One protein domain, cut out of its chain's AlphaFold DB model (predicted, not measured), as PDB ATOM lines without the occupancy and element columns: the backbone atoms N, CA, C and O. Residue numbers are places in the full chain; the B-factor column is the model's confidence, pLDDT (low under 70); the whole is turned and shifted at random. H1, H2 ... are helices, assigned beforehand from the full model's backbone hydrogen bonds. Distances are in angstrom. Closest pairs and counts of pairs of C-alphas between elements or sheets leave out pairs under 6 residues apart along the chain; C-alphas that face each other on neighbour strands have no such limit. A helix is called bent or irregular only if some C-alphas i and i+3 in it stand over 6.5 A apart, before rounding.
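This is residues 56 to 118 of the 118 residues of an uncharacterized protein of Aureobasidium pullulans (UniProt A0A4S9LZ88). Two helices lie side by side with a gap between them, the longer H2 running back the opposite way to H1 after a tight link, and the final stretch, residues 104 to 118, folds back from the end of H2 over one side of that gap. Residues 56 to 63 lie at the end of the pair where H1 begins and H2 ends. The printed part has 63 residues with two named helices, H1 then H2, and no named strand; the class is all helix. It is compact, with a radius of gyration of the C-alphas of 11.6 A, and elongated in outline, spanning 33 by 21 by 18 A.

Find C-alpha 85 at (53.513, -5.331, 2.853); from there H2, residues 85 to 103, runs 26.7 A to C-alpha 103 at (52.261, 15.200, 19.813). Look next at C-alpha 64, at (39.695, 17.868, 10.877), where H1, residues 64 to 80, begins its 22.8 A. H1 is neither bent nor irregular, but only just: C-alphas 70 and 73 are 6.5 A apart.

Set H2 beside H1 and you find them apart, with no C-alpha of the one within 8 A of the other. Four residues make the tight link from H1 to H2. In H2 every O i to N i+4 pair is within hydrogen-bond range; in H1, 11 of 13 are.

The two C-alphas farthest apart are those of Lys 56 and Ser 84, at 33.9 A. The printed part has no cut and ends at Cys 118, the chain's last residue. Look to residues 104 to 118 for a long stretch with no named element, its C-alphas 5 to 15 A from the mean of the C-alphas. The mean pLDDT of the printed part is 75.4, and residues 61 to 63 and 105 to 116 are under 70.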
ATOM      1  N   LYS A  56      50.501  22.615  18.874       76.94
ATOM      2  CA  LYS A  56      49.376  22.392  19.791       76.94
ATOM      3  C   LYS A  56      48.051  22.175  19.053       76.94
ATOM      4  O   LYS A  56      47.260  21.353  19.498       76.94
ATOM      5  N   ASP A  57      47.783  22.910  17.978       76.12
ATOM      6  CA  ASP A  57      46.541  22.783  17.208       76.12
ATOM      7  C   ASP A  57      46.575  21.600  16.242       76.12
ATOM      8  O   ASP A  57      45.580  20.889  16.124       76.12
ATOM      9  N   PHE A  58      47.737  21.313  15.655       77.62
ATOM     10  CA  PHE A  58      47.981  20.106  14.867       77.62
ATOM     11  C   PHE A  58      47.777  18.834  15.707       77.62
ATOM     12  O   PHE A  58      47.125  17.884  15.276       77.62
ATOM     13  N   CYS A  59      48.253  18.849  16.955       77.88
ATOM     14  CA  CYS A  59      48.116  17.752  17.910       77.88
ATOM     15  C   CYS A  59      46.762  17.725  18.646       77.88
ATOM     16  O   CYS A  59      46.502  16.817  19.444       77.88
ATOM     17  N   LYS A  60      45.853  18.680  18.405       71.38
ATOM     18  CA  LYS A  60      44.474  18.582  18.905       71.38
ATOM     19  C   LYS A  60      43.687  17.631  18.008       71.38
ATOM     20  O   LYS A  60      43.251  17.964  16.909       71.38
ATOM     21  N   SER A  61      43.474  16.424  18.523       57.94
ATOM     22  CA  SER A  61      42.726  15.337  17.884       57.94
ATOM     23  C   SER A  61      41.216  15.612  17.796       57.94
ATOM     24  O   SER A  61      40.414  14.932  18.434       57.94
ATOM     25  N   HIS A  62      40.775  16.591  17.005       58.84
ATOM     26  CA  HIS A  62      39.345  16.754  16.734       58.84
ATOM     27  C   HIS A  62      39.060  16.855  15.246       58.84
ATOM     28  O   HIS A  62      39.397  17.845  14.606       58.84
ATOM     29  N   GLY A  63      38.394  15.816  14.723       64.56
ATOM     30  CA  GLY A  63      37.710  15.777  13.426       64.56
ATOM     31  C   GLY A  63      38.604  16.057  12.222       64.56
ATOM     32  O   GLY A  63      38.973  15.130  11.509       64.56
ATOM     33  N   LYS A  64      38.959  17.328  12.022       70.81
ATOM     34  CA  LYS A  64      39.695  17.868  10.877       70.81
ATOM     35  C   LYS A  64      41.026  17.154  10.647       70.81
ATOM     36  O   LYS A  64      41.201  16.602   9.573       70.81
ATOM     37  N   MET A  65      41.895  17.046  11.654       73.56
ATOM     38  CA  MET A  65      43.223  16.426  11.502       73.56
ATOM     39  C   MET A  65      43.156  14.934  11.140       73.56
ATOM     40  O   MET A  65      43.723  14.484  10.146       73.56
ATOM     41  N   ARG A  66      42.378  14.156  11.905       73.50
ATOM     42  CA  ARG A  66      42.143  12.729  11.614       73.50
ATOM     43  C   ARG A  66      41.554  12.539  10.222       73.50
ATOM     44  O   ARG A  66      41.860  11.565   9.540       73.50
ATOM     45  N   SER A  67      40.664  13.439   9.829       74.19
ATOM     46  CA  SER A  67      39.981  13.322   8.561       74.19
ATOM     47  C   SER A  67      40.832  13.763   7.380       74.19
ATOM     48  O   SER A  67      40.777  13.117   6.339       74.19
ATOM     49  N   TRP A  68      41.646  14.798   7.551       79.12
ATOM     50  CA  TRP A  68      42.678  15.195   6.605       79.12
ATOM     51  C   TRP A  68      43.643  14.036   6.365       79.12
ATOM     52  O   TRP A  68      43.827  13.628   5.221       79.12
ATOM     53  N   TRP A  69      44.156  13.423   7.434       79.62
ATOM     54  CA  TRP A  69      45.033  12.260   7.336       79.62
ATOM     55  C   TRP A  69      44.401  11.129   6.512       79.62
ATOM     56  O   TRP A  69      44.954  10.708   5.498       79.62
ATOM     57  N   LYS A  70      43.199  10.686   6.901       77.31
ATOM     58  CA  LYS A  70      42.494   9.569   6.251       77.31
ATOM     59  C   LYS A  70      42.091   9.816   4.804       77.31
ATOM     60  O   LYS A  70      42.061   8.868   4.028       77.31
ATOM     61  N   ASN A  71      41.700  11.041   4.470       77.19
ATOM     62  CA  ASN A  71      41.099  11.338   3.169       77.19
ATOM     63  C   ASN A  71      42.087  11.960   2.184       77.19
ATOM     64  O   ASN A  71      41.780  12.030   0.998       77.19
ATOM     65  N   SER A  72      43.254  12.391   2.664       79.19
ATOM     66  CA  SER A  72      44.203  13.181   1.876       79.19
ATOM     67  C   SER A  72      45.565  12.510   1.838       79.19
ATOM     68  O   SER A  72      45.980  11.998   0.800       79.19
ATOM     69  N   VAL A  73      46.236  12.438   2.990       82.88
ATOM     70  CA  VAL A  73      47.609  11.931   3.060       82.88
ATOM     71  C   VAL A  73      47.636  10.430   2.813       82.88
ATOM     72  O   VAL A  73      48.344   9.978   1.919       82.88
ATOM     73  N   PHE A  74      46.809   9.664   3.524       81.12
ATOM     74  CA  PHE A  74      46.762   8.208   3.400       81.12
ATOM     75  C   PHE A  74      46.448   7.749   1.957       81.12
ATOM     76  O   PHE A  74      47.241   6.992   1.391       81.12
ATOM     77  N   PRO A  75      45.399   8.252   1.267       80.19
ATOM     78  CA  PRO A  75      45.130   7.864  -0.117       80.19
ATOM     79  C   PRO A  75      46.201   8.344  -1.102       80.19
ATOM     80  O   PRO A  75      46.462   7.648  -2.082       80.19
ATOM     81  N   CYS A  76      46.828   9.503  -0.862       85.12
ATOM     82  CA  CYS A  76      47.958   9.973  -1.666       85.12
ATOM     83  C   CYS A  76      49.137   9.004  -1.569       85.12
ATOM     84  O   CYS A  76      49.670   8.581  -2.596       85.12
ATOM     85  N   VAL A  77      49.498   8.602  -0.348       85.88
ATOM     86  CA  VAL A  77      50.607   7.681  -0.101       85.88
ATOM     87  C   VAL A  77      50.340   6.339  -0.786       85.88
ATOM     88  O   VAL A  77      51.214   5.851  -1.500       85.88
ATOM     89  N   CYS A  78      49.122   5.800  -0.685       82.75
ATOM     90  CA  CYS A  78      48.764   4.540  -1.347       82.75
ATOM     91  C   CYS A  78      48.670   4.621  -2.868       82.75
ATOM     92  O   CYS A  78      48.942   3.641  -3.554       82.75
ATOM     93  N   ARG A  79      48.260   5.766  -3.423       84.50
ATOM     94  CA  ARG A  79      48.153   5.934  -4.877       84.50
ATOM     95  C   ARG A  79      49.515   6.141  -5.527       84.50
ATOM     96  O   ARG A  79      49.751   5.630  -6.619       84.50
ATOM     97  N   ASN A  80      50.381   6.908  -4.875       84.31
ATOM     98  CA  ASN A  80      51.644   7.347  -5.457       84.31
ATOM     99  C   ASN A  80      52.778   6.345  -5.235       84.31
ATOM    100  O   ASN A  80      53.797   6.434  -5.915       84.31
ATOM    101  N   ASN A  81      52.604   5.382  -4.325       79.44
ATOM    102  CA  ASN A  81      53.640   4.419  -3.981       79.44
ATOM    103  C   ASN A  81      53.123   2.984  -4.111       79.44
ATOM    104  O   ASN A  81      52.026   2.651  -3.674       79.44
ATOM    105  N   ARG A  82      53.939   2.108  -4.703       82.81
ATOM    106  CA  ARG A  82      53.662   0.667  -4.814       82.81
ATOM    107  C   ARG A  82      54.414  -0.094  -3.728       82.81
ATOM    108  O   ARG A  82      55.389  -0.782  -4.011       82.81
ATOM    109  N   PHE A  83      53.986   0.085  -2.487       83.25
ATOM    110  CA  PHE A  83      54.633  -0.537  -1.337       83.25
ATOM    111  C   PHE A  83      54.370  -2.041  -1.263       83.25
ATOM    112  O   PHE A  83      53.243  -2.498  -1.472       83.25
ATOM    113  N   SER A  84      55.406  -2.806  -0.909       86.00
ATOM    114  CA  SER A  84      55.224  -4.159  -0.385       86.00
ATOM    115  C   SER A  84      54.519  -4.115   0.980       86.00
ATOM    116  O   SER A  84      54.372  -3.055   1.591       86.00
ATOM    117  N   GLU A  85      54.084  -5.264   1.500       83.88
ATOM    118  CA  GLU A  85      53.513  -5.331   2.853       83.88
ATOM    119  C   GLU A  85      54.511  -4.837   3.916       83.88
ATOM    120  O   GLU A  85      54.141  -4.096   4.824       83.88
ATOM    121  N   VAL A  86      55.798  -5.161   3.746       86.88
ATOM    122  CA  VAL A  86      56.873  -4.712   4.640       86.88
ATOM    123  C   VAL A  86      57.054  -3.196   4.563       86.88
ATOM    124  O   VAL A  86      57.096  -2.534   5.600       86.88
ATOM    125  N   ASP A  87      57.102  -2.622   3.358       87.50
ATOM    126  CA  ASP A  87      57.253  -1.169   3.188       87.50
ATOM    127  C   ASP A  87      56.069  -0.403   3.794       87.50
ATOM    128  O   ASP A  87      56.261   0.635   4.428       87.50
ATOM    129  N   ASN A  88      54.854  -0.943   3.669       84.88
ATOM    130  CA  ASN A  88      53.653  -0.364   4.272       84.88
ATOM    131  C   ASN A  88      53.742  -0.276   5.798       84.88
ATOM    132  O   ASN A  88      53.336   0.735   6.378       84.88
ATOM    133  N   VAL A  89      54.272  -1.315   6.445       84.94
ATOM    134  CA  VAL A  89      54.500  -1.331   7.898       84.94
ATOM    135  C   VAL A  89      55.568  -0.305   8.281       84.94
ATOM    136  O   VAL A  89      55.394   0.431   9.250       84.94
ATOM    137  N   VAL A  90      56.657  -0.210   7.511       89.25
ATOM    138  CA  VAL A  90      57.750   0.744   7.772       89.25
ATOM    139  C   VAL A  90      57.262   2.191   7.687       89.25
ATOM    140  O   VAL A  90      57.543   2.990   8.581       89.25
ATOM    141  N   VAL A  91      56.501   2.536   6.646       88.75
ATOM    142  CA  VAL A  91      55.954   3.891   6.465       88.75
ATOM    143  C   VAL A  91      54.931   4.220   7.557       88.75
ATOM    144  O   VAL A  91      54.940   5.328   8.093       88.75
ATOM    145  N   TRP A  92      54.094   3.252   7.946       85.44
ATOM    146  CA  TRP A  92      53.171   3.400   9.075       85.44
ATOM    147  C   TRP A  92      53.891   3.656  10.401       85.44
ATOM    148  O   TRP A  92      53.530   4.586  11.121       85.44
ATOM    149  N   ASN A  93      54.924   2.873  10.715       85.81
ATOM    150  CA  ASN A  93      55.675   3.040  11.956       85.81
ATOM    151  C   ASN A  93      56.396   4.391  12.006       85.81
ATOM    152  O   ASN A  93      56.346   5.047  13.038       85.81
ATOM    153  N   ASN A  94      56.972   4.860  10.893       90.62
ATOM    154  CA  ASN A  94      57.576   6.193  10.839       90.62
ATOM    155  C   ASN A  94      56.555   7.315  11.113       90.62
ATOM    156  O   ASN A  94      56.861   8.222  11.881       90.62
ATOM    157  N   TRP A  95      55.343   7.233  10.547       86.38
ATOM    158  CA  TRP A  95      54.266   8.175  10.880       86.38
ATOM    159  C   TRP A  95      53.911   8.124  12.369       86.38
ATOM    160  O   TRP A  95      53.845   9.162  13.027       86.38
ATOM    161  N   LYS A  96      53.699   6.915  12.899       82.44
ATOM    162  CA  LYS A  96      53.326   6.698  14.298       82.44
ATOM    163  C   LYS A  96      54.378   7.274  15.246       82.44
ATOM    164  O   LYS A  96      54.032   8.054  16.121       82.44
ATOM    165  N   ASP A  97      55.647   6.936  15.042       85.50
ATOM    166  CA  ASP A  97      56.746   7.381  15.902       85.50
ATOM    167  C   ASP A  97      56.937   8.903  15.834       85.50
ATOM    168  O   ASP A  97      57.185   9.551  16.852       85.50
ATOM    169  N   TRP A  98      56.766   9.504  14.652       87.81
ATOM    170  CA  TRP A  98      56.814  10.956  14.504       87.81
ATOM    171  C   TRP A  98      55.644  11.653  15.212       87.81
ATOM    172  O   TRP A  98      55.854  12.678  15.862       87.81
ATOM    173  N   MET A  99      54.432  11.093  15.147       81.69
ATOM    174  CA  MET A  99      53.277  11.600  15.897       81.69
ATOM    175  C   MET A  99      53.464  11.448  17.406       81.69
ATOM    176  O   MET A  99      53.164  12.383  18.148       81.69
ATOM    177  N   ASP A 100      54.004  10.317  17.861       80.06
ATOM    178  CA  ASP A 100      54.311  10.073  19.271       80.06
ATOM    179  C   ASP A 100      55.303  11.129  19.794       80.06
ATOM    180  O   ASP A 100      55.062  11.742  20.839       80.06
ATOM    181  N   ALA A 101      56.361  11.419  19.026       83.88
ATOM    182  CA  ALA A 101      57.376  12.417  19.366       83.88
ATOM    183  C   ALA A 101      56.866  13.868  19.290       83.88
ATOM    184  O   ALA A 101      57.171  14.678  20.165       83.88
ATOM    185  N   THR A 102      56.080  14.205  18.264       81.50
ATOM    186  CA  THR A 102      55.617  15.583  18.005       81.50
ATOM    187  C   THR A 102      54.416  15.956  18.872       81.50
ATOM    188  O   THR A 102      54.293  17.096  19.320       81.50
ATOM    189  N   CYS A 103      53.535  14.991  19.135       79.00
ATOM    190  CA  CYS A 103      52.261  15.200  19.813       79.00
ATOM    191  C   CYS A 103      52.158  14.519  21.181       79.00
ATOM    192  O   CYS A 103      51.063  14.457  21.738       79.00
ATOM    193  N   ASN A 104      53.274  14.044  21.747       75.75
ATOM    194  CA  ASN A 104      53.347  13.455  23.087       75.75
ATOM    195  C   ASN A 104      52.333  12.308  23.290       75.75
ATOM    196  O   ASN A 104      51.470  12.374  24.168       75.75
ATOM    197  N   ASN A 105      52.417  11.274  22.444       63.94
ATOM    198  CA  ASN A 105      51.529  10.095  22.430       63.94
ATOM    199  C   ASN A 105      50.034  10.383  22.178       63.94
ATOM    200  O   ASN A 105      49.166   9.579  22.535       63.94
ATOM    201  N   HIS A 106      49.688  11.515  21.564       63.00
ATOM    202  CA  HIS A 106      48.335  11.695  21.042       63.00
ATOM    203  C   HIS A 106      48.119  10.752  19.847       63.00
ATOM    204  O   HIS A 106      48.661  10.980  18.769       63.00
ATOM    205  N   ASP A 107      47.293   9.716  20.040       55.12
ATOM    206  CA  ASP A 107      46.934   8.684  19.048       55.12
ATOM    207  C   ASP A 107      46.055   9.259  17.911       55.12
ATOM    208  O   ASP A 107      44.855   8.993  17.766       55.12
ATOM    209  N   ILE A 108      46.645  10.153  17.124       55.09
ATOM    210  CA  ILE A 108      46.050  10.805  15.961       55.09
ATOM    211  C   ILE A 108      46.489  10.023  14.727       55.09
ATOM    212  O   ILE A 108      47.640  10.056  14.308       55.09
ATOM    213  N   GLY A 109      45.540   9.308  14.129       50.94
ATOM    214  CA  GLY A 109      45.789   8.444  12.968       50.94
ATOM    215  C   GLY A 109      45.043   7.117  13.046       50.94
ATOM    216  O   GLY A 109      44.829   6.462  12.030       50.94
ATOM    217  N   SER A 110      44.545   6.762  14.231       42.81
ATOM    218  CA  SER A 110      43.711   5.588  14.456       42.81
ATOM    219  C   SER A 110      42.441   5.619  13.592       42.81
ATOM    220  O   SER A 110      41.442   6.282  13.901       42.81
ATOM    221  N   ALA A 111      42.434   4.869  12.490       44.09
ATOM    222  CA  ALA A 111      41.326   3.955  12.256       44.09
ATOM    223  C   ALA A 111      41.712   2.703  11.469       44.09
ATOM    224  O   ALA A 111      42.458   2.741  10.498       44.09
ATOM    225  N   SER A 112      41.055   1.626  11.897       44.47
ATOM    226  CA  SER A 112      40.786   0.349  11.228       44.47
ATOM    227  C   SER A 112      41.930  -0.621  10.930       44.47
ATOM    228  O   SER A 112      41.650  -1.813  10.911       44.47
ATOM    229  N   SER A 113      43.194  -0.212  10.820       49.88
ATOM    230  CA  SER A 113      44.301  -1.180  10.720       49.88
ATOM    231  C   SER A 113      45.558  -0.650  11.396       49.88
ATOM    232  O   SER A 113      46.326   0.091  10.797       49.88
ATOM    233  N   ARG A 114      45.771  -1.039  12.659       60.19
ATOM    234  CA  ARG A 114      46.882  -0.593  13.529       60.19
ATOM    235  C   ARG A 114      48.294  -0.973  13.036       60.19
ATOM    236  O   ARG A 114      49.242  -0.872  13.805       60.19
ATOM    237  N   THR A 115      48.439  -1.452  11.804       62.97
ATOM    238  CA  THR A 115      49.655  -2.122  11.333       62.97
ATOM    239  C   THR A 115      50.094  -1.741   9.922       62.97
ATOM    240  O   THR A 115      51.165  -2.184   9.525       62.97
ATOM    241  N   LYS A 116      49.329  -0.956   9.148       69.38
ATOM    242  CA  LYS A 116      49.692  -0.671   7.749       69.38
ATOM    243  C   LYS A 116      49.163   0.661   7.220       69.38
ATOM    244  O   LYS A 116      48.088   1.107   7.622       69.38
ATOM    245  N   MET A 117      49.929   1.247   6.297       75.12
ATOM    246  CA  MET A 117      49.600   2.480   5.572       75.12
ATOM    247  C   MET A 117      48.699   2.238   4.356       75.12
ATOM    248  O   MET A 117      47.934   3.111   3.994       75.12
ATOM    249  N   CYS A 118      48.798   1.066   3.733       74.88
ATOM    250  CA  CYS A 118      47.962   0.541   2.656       74.88
ATOM    251  C   CYS A 118      47.873  -0.981   2.905       74.88
ATOM    252  O   CYS A 118      46.796  -1.575   2.694       74.88
TER     253      CYS A 118